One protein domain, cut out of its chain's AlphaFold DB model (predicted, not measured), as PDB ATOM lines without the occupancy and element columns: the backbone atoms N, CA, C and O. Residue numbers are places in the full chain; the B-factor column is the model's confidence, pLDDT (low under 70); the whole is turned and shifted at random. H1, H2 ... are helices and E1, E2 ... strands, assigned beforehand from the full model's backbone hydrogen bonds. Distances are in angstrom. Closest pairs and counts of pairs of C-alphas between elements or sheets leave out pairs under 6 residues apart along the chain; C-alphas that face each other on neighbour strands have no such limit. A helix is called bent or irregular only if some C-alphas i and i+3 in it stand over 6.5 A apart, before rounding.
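This is residues 114 to 127 and 156 to 211 of the 315 residues of an uncharacterized protein of Puccinia triticina (isolate 1-1 / race 1 (BBBD)) (UniProt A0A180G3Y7). A small three-stranded sheet has irregular helix H1 crossing one face, while a long loop carries short helix H2 well away from the sheet before the chain returns to it. The 70 printed residues hold two named helices and three named strands in the order H1, E1, H2, E2, E3, a mixed class of helices and strands. The mixed sheet has the order E1, E2, E3. The whole is only just loose, close to compact, with a radius of gyration of the C-alphas of 13.6 A and spans of 36 by 28 by 20 A.

H1, residues 114 to 127, begins at C-alpha 114 (124.325, 300.350, 284.790) and measures 20.3 A; it is irregular, with C-alphas 120 and 123 7.3 A apart. E1 is residues 158 to 163, 16.0 A. H2 is residues 180 to 186. E2 is residues 194 to 199, 16.9 A. E3, residues 206 to 209, ends at C-alpha 209 (127.399, 296.486, 305.182).

E1 and E2 are parallel at 25 degrees, with N 159 and O 194 2.7 A apart, within hydrogen-bond range. E2 and E3 form an antiparallel hairpin at 164 degrees, with N 195 and O 208 at 2.8 A. E1, H2, E2 make a strand-helix-strand unit, two parallel strands with a helix between, its crossover right-handed. H1 is on the sheet at a height of 7.6 A, two layers, helix over sheet, and runs across the strands, at 90 degrees to E1 on the local plane. Its closest C-alphas to E2 are Ala 125 and Ala 198, 6.3 A. H2 is not on the sheet, and is apart from H1. In H2 every O i to N i+4 pair is within hydrogen-bond range; in H1, 6 of 10.

The farthest C-alphas, of Lys 156 and Ser 174, are 39.0 A apart. Residues 128 to 155 are not printed; C-alphas 127 and 156 are 19.1 A apart across the cut. The link E1 to H2 is long. The mean pLDDT of the printed part is 72.3, with 25 residues under 70, among them 114 to 127.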
ATOM      1  N   ALA A 114     124.574 300.853 283.442       49.84
ATOM      2  CA  ALA A 114     124.325 300.350 284.790       49.84
ATOM      3  C   ALA A 114     123.728 301.467 285.664       49.84
ATOM      4  O   ALA A 114     122.636 301.285 286.183       49.84
ATOM      5  N   ALA A 115     124.353 302.653 285.691       52.38
ATOM      6  CA  ALA A 115     123.893 303.846 286.420       52.38
ATOM      7  C   ALA A 115     122.438 304.250 286.120       52.38
ATOM      8  O   ALA A 115     121.620 304.338 287.030       52.38
ATOM      9  N   ALA A 116     122.084 304.409 284.843       58.56
ATOM     10  CA  ALA A 116     120.723 304.766 284.437       58.56
ATOM     11  C   ALA A 116     119.697 303.652 284.716       58.56
ATOM     12  O   ALA A 116     118.505 303.916 284.864       58.56
ATOM     13  N   ARG A 117     120.148 302.393 284.778       59.69
ATOM     14  CA  ARG A 117     119.310 301.251 285.154       59.69
ATOM     15  C   ARG A 117     119.103 301.195 286.669       59.69
ATOM     16  O   ARG A 117     118.011 300.841 287.088       59.69
ATOM     17  N   TRP A 118     120.094 301.604 287.468       64.06
ATOM     18  CA  TRP A 118     119.990 301.693 288.929       64.06
ATOM     19  C   TRP A 118     118.908 302.680 289.363       64.06
ATOM     20  O   TRP A 118     118.075 302.322 290.189       64.06
ATOM     21  N   ALA A 119     118.856 303.870 288.754       63.62
ATOM     22  CA  ALA A 119     117.863 304.895 289.091       63.62
ATOM     23  C   ALA A 119     116.404 304.412 288.949       63.62
ATOM     24  O   ALA A 119     115.531 304.886 289.662       63.62
ATOM     25  N   ARG A 120     116.138 303.442 288.059       64.00
ATOM     26  CA  ARG A 120     114.779 302.945 287.781       64.00
ATOM     27  C   ARG A 120     114.254 301.944 288.807       64.00
ATOM     28  O   ARG A 120     113.060 301.917 289.051       64.00
ATOM     29  N   TYR A 121     115.131 301.132 289.392       63.41
ATOM     30  CA  TYR A 121     114.738 300.014 290.265       63.41
ATOM     31  C   TYR A 121     115.140 300.229 291.729       63.41
ATOM     32  O   TYR A 121     114.934 299.362 292.575       63.41
ATOM     33  N   GLN A 122     115.738 301.382 292.044       65.25
ATOM     34  CA  GLN A 122     116.155 301.721 293.401       65.25
ATOM     35  C   GLN A 122     114.966 301.846 294.358       65.25
ATOM     36  O   GLN A 122     115.081 301.408 295.500       65.25
ATOM     37  N   ALA A 123     113.860 302.451 293.911       65.56
ATOM     38  CA  ALA A 123     112.660 302.606 294.729       65.56
ATOM     39  C   ALA A 123     112.140 301.229 295.158       65.56
ATOM     40  O   ALA A 123     112.077 300.946 296.346       65.56
ATOM     41  N   GLU A 124     111.925 300.335 294.193       65.94
ATOM     42  CA  GLU A 124     111.402 298.983 294.410       65.94
ATOM     43  C   GLU A 124     112.313 298.111 295.292       65.94
ATOM     44  O   GLU A 124     111.849 297.467 296.228       65.94
ATOM     45  N   ALA A 125     113.634 298.163 295.081       60.06
ATOM     46  CA  ALA A 125     114.594 297.415 295.898       60.06
ATOM     47  C   ALA A 125     114.693 297.916 297.353       60.06
ATOM     48  O   ALA A 125     115.131 297.171 298.231       60.06
ATOM     49  N   LYS A 126     114.328 299.179 297.617       64.19
ATOM     50  CA  LYS A 126     114.327 299.764 298.965       64.19
ATOM     51  C   LYS A 126     113.050 299.465 299.744       64.19
ATOM     52  O   LYS A 126     113.142 299.438 300.968       64.19
ATOM     53  N   ILE A 127     111.918 299.221 299.072       67.06
ATOM     54  CA  ILE A 127     110.606 298.987 299.712       67.06
ATOM     55  C   ILE A 127     110.713 297.916 300.806       67.06
ATOM     56  O   ILE A 127     110.196 298.098 301.897       67.06
ATOM     57  N   LYS A 156     126.915 306.919 304.264       57.09
ATOM     58  CA  LYS A 156     127.869 306.191 303.406       57.09
ATOM     59  C   LYS A 156     127.147 305.686 302.140       57.09
ATOM     60  O   LYS A 156     126.021 305.191 302.257       57.09
ATOM     61  N   PRO A 157     127.772 305.759 300.947       60.97
ATOM     62  CA  PRO A 157     127.121 305.382 299.697       60.97
ATOM     63  C   PRO A 157     126.596 303.943 299.774       60.97
ATOM     64  O   PRO A 157     127.330 303.008 300.102       60.97
ATOM     65  N   THR A 158     125.299 303.777 299.504       66.50
ATOM     66  CA  THR A 158     124.660 302.461 299.408       66.50
ATOM     67  C   THR A 158     124.706 301.990 297.961       66.50
ATOM     68  O   THR A 158     124.150 302.630 297.068       66.50
ATOM     69  N   PHE A 159     125.362 300.860 297.740       68.69
ATOM     70  CA  PHE A 159     125.490 300.180 296.465       68.69
ATOM     71  C   PHE A 159     124.346 299.177 296.296       68.69
ATOM     72  O   PHE A 159     124.012 298.424 297.207       68.69
ATOM     73  N   TYR A 160     123.737 299.153 295.115       67.19
ATOM     74  CA  TYR A 160     122.690 298.193 294.773       67.19
ATOM     75  C   TYR A 160     123.263 297.206 293.764       67.19
ATOM     76  O   TYR A 160     123.886 297.612 292.782       67.19
ATOM     77  N   TYR A 161     123.075 295.913 294.015       70.38
ATOM     78  CA  TYR A 161     123.535 294.834 293.152       70.38
ATOM     79  C   TYR A 161     122.338 294.012 292.671       70.38
ATOM     80  O   TYR A 161     121.757 293.234 293.426       70.38
ATOM     81  N   PHE A 162     121.971 294.181 291.398       71.25
ATOM     82  CA  PHE A 162     120.950 293.348 290.768       71.25
ATOM     83  C   PHE A 162     121.562 292.041 290.295       71.25
ATOM     84  O   PHE A 162     122.457 292.042 289.445       71.25
ATOM     85  N   VAL A 163     121.033 290.934 290.807       72.75
ATOM     86  CA  VAL A 163     121.423 289.591 290.381       72.75
ATOM     87  C   VAL A 163     120.657 289.256 289.097       72.75
ATOM     88  O   VAL A 163     119.425 289.139 289.136       72.75
ATOM     89  N   PRO A 164     121.336 289.101 287.941       73.25
ATOM     90  CA  PRO A 164     120.673 288.690 286.709       73.25
ATOM     91  C   PRO A 164     119.998 287.325 286.898       73.25
ATOM     92  O   PRO A 164     120.593 286.481 287.566       73.25
ATOM     93  N   PRO A 165     118.853 287.043 286.249       75.19
ATOM     94  CA  PRO A 165     118.143 285.766 286.405       75.19
ATOM     95  C   PRO A 165     119.036 284.526 286.237       75.19
ATOM     96  O   PRO A 165     118.961 283.582 287.011       75.19
ATOM     97  N   LYS A 166     119.994 284.577 285.303       74.12
ATOM     98  CA  LYS A 166     120.969 283.497 285.050       74.12
ATOM     99  C   LYS A 166     121.925 283.191 286.216       74.12
ATOM    100  O   LYS A 166     122.674 282.230 286.124       74.12
ATOM    101  N   ARG A 167     121.972 284.038 287.247       73.31
ATOM    102  CA  ARG A 167     122.855 283.932 288.423       73.31
ATOM    103  C   ARG A 167     122.077 283.832 289.736       73.31
ATOM    104  O   ARG A 167     122.668 283.976 290.798       73.31
ATOM    105  N   GLN A 168     120.758 283.656 289.666       76.56
ATOM    106  CA  GLN A 168     119.906 283.482 290.849       76.56
ATOM    107  C   GLN A 168     119.859 282.027 291.331       76.56
ATOM    108  O   GLN A 168     119.296 281.748 292.384       76.56
ATOM    109  N   HIS A 169     120.464 281.111 290.579       78.50
ATOM    110  CA  HIS A 169     120.607 279.709 290.942       78.50
ATOM    111  C   HIS A 169     122.077 279.379 291.169       78.50
ATOM    112  O   HIS A 169     122.953 280.043 290.604       78.50
ATOM    113  N   ASP A 170     122.323 278.353 291.982       80.00
ATOM    114  CA  ASP A 170     123.666 277.827 292.188       80.00
ATOM    115  C   ASP A 170     124.268 277.415 290.831       80.00
ATOM    116  O   ASP A 170     123.659 276.614 290.114       80.00
ATOM    117  N   PRO A 171     125.425 277.977 290.433       78.62
ATOM    118  CA  PRO A 171     126.111 277.595 289.207       78.62
ATOM    119  C   PRO A 171     126.603 276.141 289.204       78.62
ATOM    120  O   PRO A 171     126.868 275.626 288.120       78.62
ATOM    121  N   ASN A 172     126.749 275.484 290.363       80.44
ATOM    122  CA  ASN A 172     127.203 274.095 290.445       80.44
ATOM    123  C   ASN A 172     126.463 273.290 291.537       80.44
ATOM    124  O   ASN A 172     127.071 272.890 292.529       80.44
ATOM    125  N   PRO A 173     125.170 272.977 291.343       80.56
ATOM    126  CA  PRO A 173     124.338 272.346 292.373       80.56
ATOM    127  C   PRO A 173     124.743 270.899 292.703       80.56
ATOM    128  O   PRO A 173     124.328 270.354 293.721       80.56
ATOM    129  N   SER A 174     125.533 270.249 291.842       79.44
ATOM    130  CA  SER A 174     126.082 268.908 292.087       79.44
ATOM    131  C   SER A 174     127.253 268.899 293.071       79.44
ATOM    132  O   SER A 174     127.622 267.844 293.587       79.44
ATOM    133  N   GLU A 175     127.866 270.053 293.320       80.12
ATOM    134  CA  GLU A 175     129.012 270.186 294.204       80.12
ATOM    135  C   GLU A 175     128.534 270.418 295.644       80.12
ATOM    136  O   GLU A 175     128.166 271.522 296.029       80.12
ATOM    137  N   LEU A 176     128.557 269.354 296.456       75.00
ATOM    138  CA  LEU A 176     128.128 269.389 297.865       75.00
ATOM    139  C   LEU A 176     128.872 270.437 298.710       75.00
ATOM    140  O   LEU A 176     128.309 270.973 299.661       75.00
ATOM    141  N   LEU A 177     130.141 270.695 298.389       69.00
ATOM    142  CA  LEU A 177     130.975 271.712 299.023       69.00
ATOM    143  C   LEU A 177     131.628 272.540 297.925       69.00
ATOM    144  O   LEU A 177     132.505 272.034 297.229       69.00
ATOM    145  N   THR A 178     131.211 273.797 297.777       74.44
ATOM    146  CA  THR A 178     131.706 274.682 296.718       74.44
ATOM    147  C   THR A 178     133.219 274.871 296.830       74.44
ATOM    148  O   THR A 178     133.716 275.452 297.797       74.44
ATOM    149  N   SER A 179     133.964 274.389 295.837       76.75
ATOM    150  CA  SER A 179     135.412 274.537 295.775       76.75
ATOM    151  C   SER A 179     135.826 275.980 295.502       76.75
ATOM    152  O   SER A 179     135.099 276.788 294.915       76.75
ATOM    153  N   GLN A 180     137.068 276.292 295.869       73.75
ATOM    154  CA  GLN A 180     137.665 277.605 295.640       73.75
ATOM    155  C   GLN A 180     137.711 277.981 294.150       73.75
ATOM    156  O   GLN A 180     137.540 279.148 293.792       73.75
ATOM    157  N   ALA A 181     137.911 276.993 293.273       80.38
ATOM    158  CA  ALA A 181     137.882 277.189 291.828       80.38
ATOM    159  C   ALA A 181     136.489 277.631 291.355       80.38
ATOM    160  O   ALA A 181     136.377 278.625 290.634       80.38
ATOM    161  N   THR A 182     135.429 276.959 291.824       82.62
ATOM    162  CA  THR A 182     134.038 277.317 291.515       82.62
ATOM    163  C   THR A 182     133.685 278.707 292.047       82.62
ATOM    164  O   THR A 182     133.073 279.498 291.327       82.62
ATOM    165  N   LEU A 183     134.116 279.054 293.266       80.12
ATOM    166  CA  LEU A 183     133.905 280.387 293.841       80.12
ATOM    167  C   LEU A 183     134.532 281.487 292.976       80.12
ATOM    168  O   LEU A 183     133.846 282.438 292.602       80.12
ATOM    169  N   LYS A 184     135.806 281.342 292.592       81.06
ATOM    170  CA  LYS A 184     136.507 282.334 291.756       81.06
ATOM    171  C   LYS A 184     135.913 282.451 290.348       81.06
ATOM    172  O   LYS A 184     135.878 283.548 289.795       81.06
ATOM    173  N   ALA A 185     135.477 281.337 289.759       81.69
ATOM    174  CA  ALA A 185     134.975 281.306 288.388       81.69
ATOM    175  C   ALA A 185     133.525 281.802 288.266       81.69
ATOM    176  O   ALA A 185     133.182 282.482 287.296       81.69
ATOM    177  N   SER A 186     132.680 281.471 289.245       78.50
ATOM    178  CA  SER A 186     131.224 281.571 289.094       78.50
ATOM    179  C   SER A 186     130.573 282.608 290.008       78.50
ATOM    180  O   SER A 186     129.490 283.105 289.686       78.50
ATOM    181  N   TYR A 187     131.222 282.984 291.114       79.38
ATOM    182  CA  TYR A 187     130.658 283.888 292.114       79.38
ATOM    183  C   TYR A 187     131.290 285.284 292.051       79.38
ATOM    184  O   TYR A 187     132.448 285.472 291.686       79.38
ATOM    185  N   TYR A 188     130.497 286.305 292.386       74.12
ATOM    186  CA  TYR A 188     130.949 287.696 292.398       74.12
ATOM    187  C   TYR A 188     131.157 288.171 293.835       74.12
ATOM    188  O   TYR A 188     130.199 288.306 294.592       74.12
ATOM    189  N   GLY A 189     132.410 288.450 294.194       72.69
ATOM    190  CA  GLY A 189     132.757 288.988 295.506       72.69
ATOM    191  C   GLY A 189     132.295 290.435 295.669       72.69
ATOM    192  O   GLY A 189     132.726 291.328 294.931       72.69
ATOM    193  N   LEU A 190     131.450 290.671 296.668       75.62
ATOM    194  CA  LEU A 190     131.071 292.002 297.125       75.62
ATOM    195  C   LEU A 190     131.862 292.319 298.394       75.62
ATOM    196  O   LEU A 190     131.837 291.549 299.347       75.62
ATOM    197  N   SER A 191     132.596 293.428 298.396       66.06
ATOM    198  CA  SER A 191     133.603 293.691 299.433       66.06
ATOM    199  C   SER A 191     133.634 295.140 299.915       66.06
ATOM    200  O   SER A 191     134.636 295.550 300.495       66.06
ATOM    201  N   PHE A 192     132.626 295.954 299.589       68.38
ATOM    202  CA  PHE A 192     132.657 297.383 299.898       68.38
ATOM    203  C   PHE A 192     131.268 297.980 300.154       68.38
ATOM    204  O   PHE A 192     130.278 297.622 299.514       68.38
ATOM    205  N   GLY A 193     131.240 298.953 301.071       73.19
ATOM    206  CA  GLY A 193     130.076 299.770 301.397       73.19
ATOM    207  C   GLY A 193     128.865 299.003 301.929       73.19
ATOM    208  O   GLY A 193     128.955 297.870 302.397       73.19
ATOM    209  N   THR A 194     127.711 299.663 301.875       77.00
ATOM    210  CA  THR A 194     126.417 299.023 302.128       77.00
ATOM    211  C   THR A 194     125.906 298.472 300.810       77.00
ATOM    212  O   THR A 194     125.667 299.249 299.895       77.00
ATOM    213  N   CYS A 195     125.740 297.163 300.700       76.00
ATOM    214  CA  CYS A 195     125.226 296.497 299.516       76.00
ATOM    215  C   CYS A 195     123.790 296.023 299.754       76.00
ATOM    216  O   CYS A 195     123.510 295.363 300.752       76.00
ATOM    217  N   VAL A 196     122.894 296.322 298.816       78.19
ATOM    218  CA  VAL A 196     121.543 295.750 298.746       78.19
ATOM    219  C   VAL A 196     121.480 294.820 297.540       78.19
ATOM    220  O   VAL A 196     121.732 295.251 296.414       78.19
ATOM    221  N   ILE A 197     121.160 293.552 297.776       80.88
ATOM    222  CA  ILE A 197     121.011 292.522 296.755       80.88
ATOM    223  C   ILE A 197     119.523 292.318 296.477       80.88
ATOM    224  O   ILE A 197     118.733 292.061 297.390       80.88
ATOM    225  N   ALA A 198     119.159 292.403 295.201       79.12
ATOM    226  CA  ALA A 198     117.805 292.157 294.727       79.12
ATOM    227  C   ALA A 198     117.834 291.366 293.407       79.12
ATOM    228  O   ALA A 198     118.746 291.567 292.589       79.12
ATOM    229  N   PRO A 199     116.860 290.475 293.152       75.62
ATOM    230  CA  PRO A 199     116.602 289.998 291.804       75.62
ATOM    231  C   PRO A 199     116.189 291.177 290.913       75.62
ATOM    232  O   PRO A 199     115.713 292.214 291.375       75.62
ATOM    233  N   GLN A 200     116.395 291.034 289.608       67.00
ATOM    234  CA  GLN A 200     115.937 292.042 288.659       67.00
ATOM    235  C   GLN A 200     114.400 292.156 288.716       67.00
ATOM    236  O   GLN A 200     113.726 291.146 288.533       67.00
ATOM    237  N   ASN A 201     113.877 293.372 288.920       66.69
ATOM    238  CA  ASN A 201     112.441 293.672 289.079       66.69
ATOM    239  C   ASN A 201     111.788 292.963 290.276       66.69
ATOM    240  O   ASN A 201     110.642 292.529 290.194       66.69
ATOM    241  N   GLY A 202     112.530 292.767 291.362       68.25
ATOM    242  CA  GLY A 202     111.956 292.205 292.572       68.25
ATOM    243  C   GLY A 202     112.500 292.854 293.828       68.25
ATOM    244  O   GLY A 202     113.418 293.678 293.806       68.25
ATOM    245  N   LEU A 203     111.889 292.451 294.931       74.75
ATOM    246  CA  LEU A 203     112.170 292.950 296.263       74.75
ATOM    247  C   LEU A 203     113.595 292.600 296.699       74.75
ATOM    248  O   LEU A 203     114.088 291.492 296.471       74.75
ATOM    249  N   GLY A 204     114.267 293.562 297.329       77.62
ATOM    250  CA  GLY A 204     115.583 293.325 297.898       77.62
ATOM    251  C   GLY A 204     115.481 292.326 299.046       77.62
ATOM    252  O   GLY A 204     114.695 292.511 299.967       77.62
ATOM    253  N   PHE A 205     116.273 291.258 298.990       78.38
ATOM    254  CA  PHE A 205     116.213 290.172 299.977       78.38
ATOM    255  C   PHE A 205     117.406 290.176 300.930       78.38
ATOM    256  O   PHE A 205     117.369 289.545 301.980       78.38
ATOM    257  N   CYS A 206     118.486 290.872 300.574       77.31
ATOM    258  CA  CYS A 206     119.661 290.975 301.421       77.31
ATOM    259  C   CYS A 206     120.184 292.406 301.416       77.31
ATOM    260  O   CYS A 206     120.355 293.016 300.363       77.31
ATOM    261  N   LYS A 207     120.470 292.931 302.604       81.25
ATOM    262  CA  LYS A 207     121.207 294.173 302.802       81.25
ATOM    263  C   LYS A 207     122.319 293.886 303.793       81.25
ATOM    264  O   LYS A 207     122.048 293.469 304.913       81.25
ATOM    265  N   PHE A 208     123.558 294.115 303.390       77.44
ATOM    266  CA  PHE A 208     124.711 293.966 304.267       77.44
ATOM    267  C   PHE A 208     125.618 295.180 304.142       77.44
ATOM    268  O   PHE A 208     125.603 295.891 303.138       77.44
ATOM    269  N   GLN A 209     126.404 295.430 305.178       79.62
ATOM    270  CA  GLN A 209     127.399 296.486 305.182       79.62
ATOM    271  C   GLN A 209     128.759 295.873 305.459       79.62
ATOM    272  O   GLN A 209     128.946 295.183 306.455       79.62
ATOM    273  N   THR A 210     129.714 296.139 304.577       77.44
ATOM    274  CA  THR A 210     131.114 295.802 304.816       77.44
ATOM    275  C   THR A 210     131.799 297.010 305.433       77.44
ATOM    276  O   THR A 210     131.813 298.091 304.833       77.44
ATOM    277  N   ILE A 211     132.364 296.825 306.620       74.25
ATOM    278  CA  ILE A 211     133.161 297.834 307.315       74.25
ATOM    279  C   ILE A 211     134.619 297.366 307.245       74.25
ATOM    280  O   ILE A 211     134.903 296.260 307.707       74.25
TER     281      ILE A 211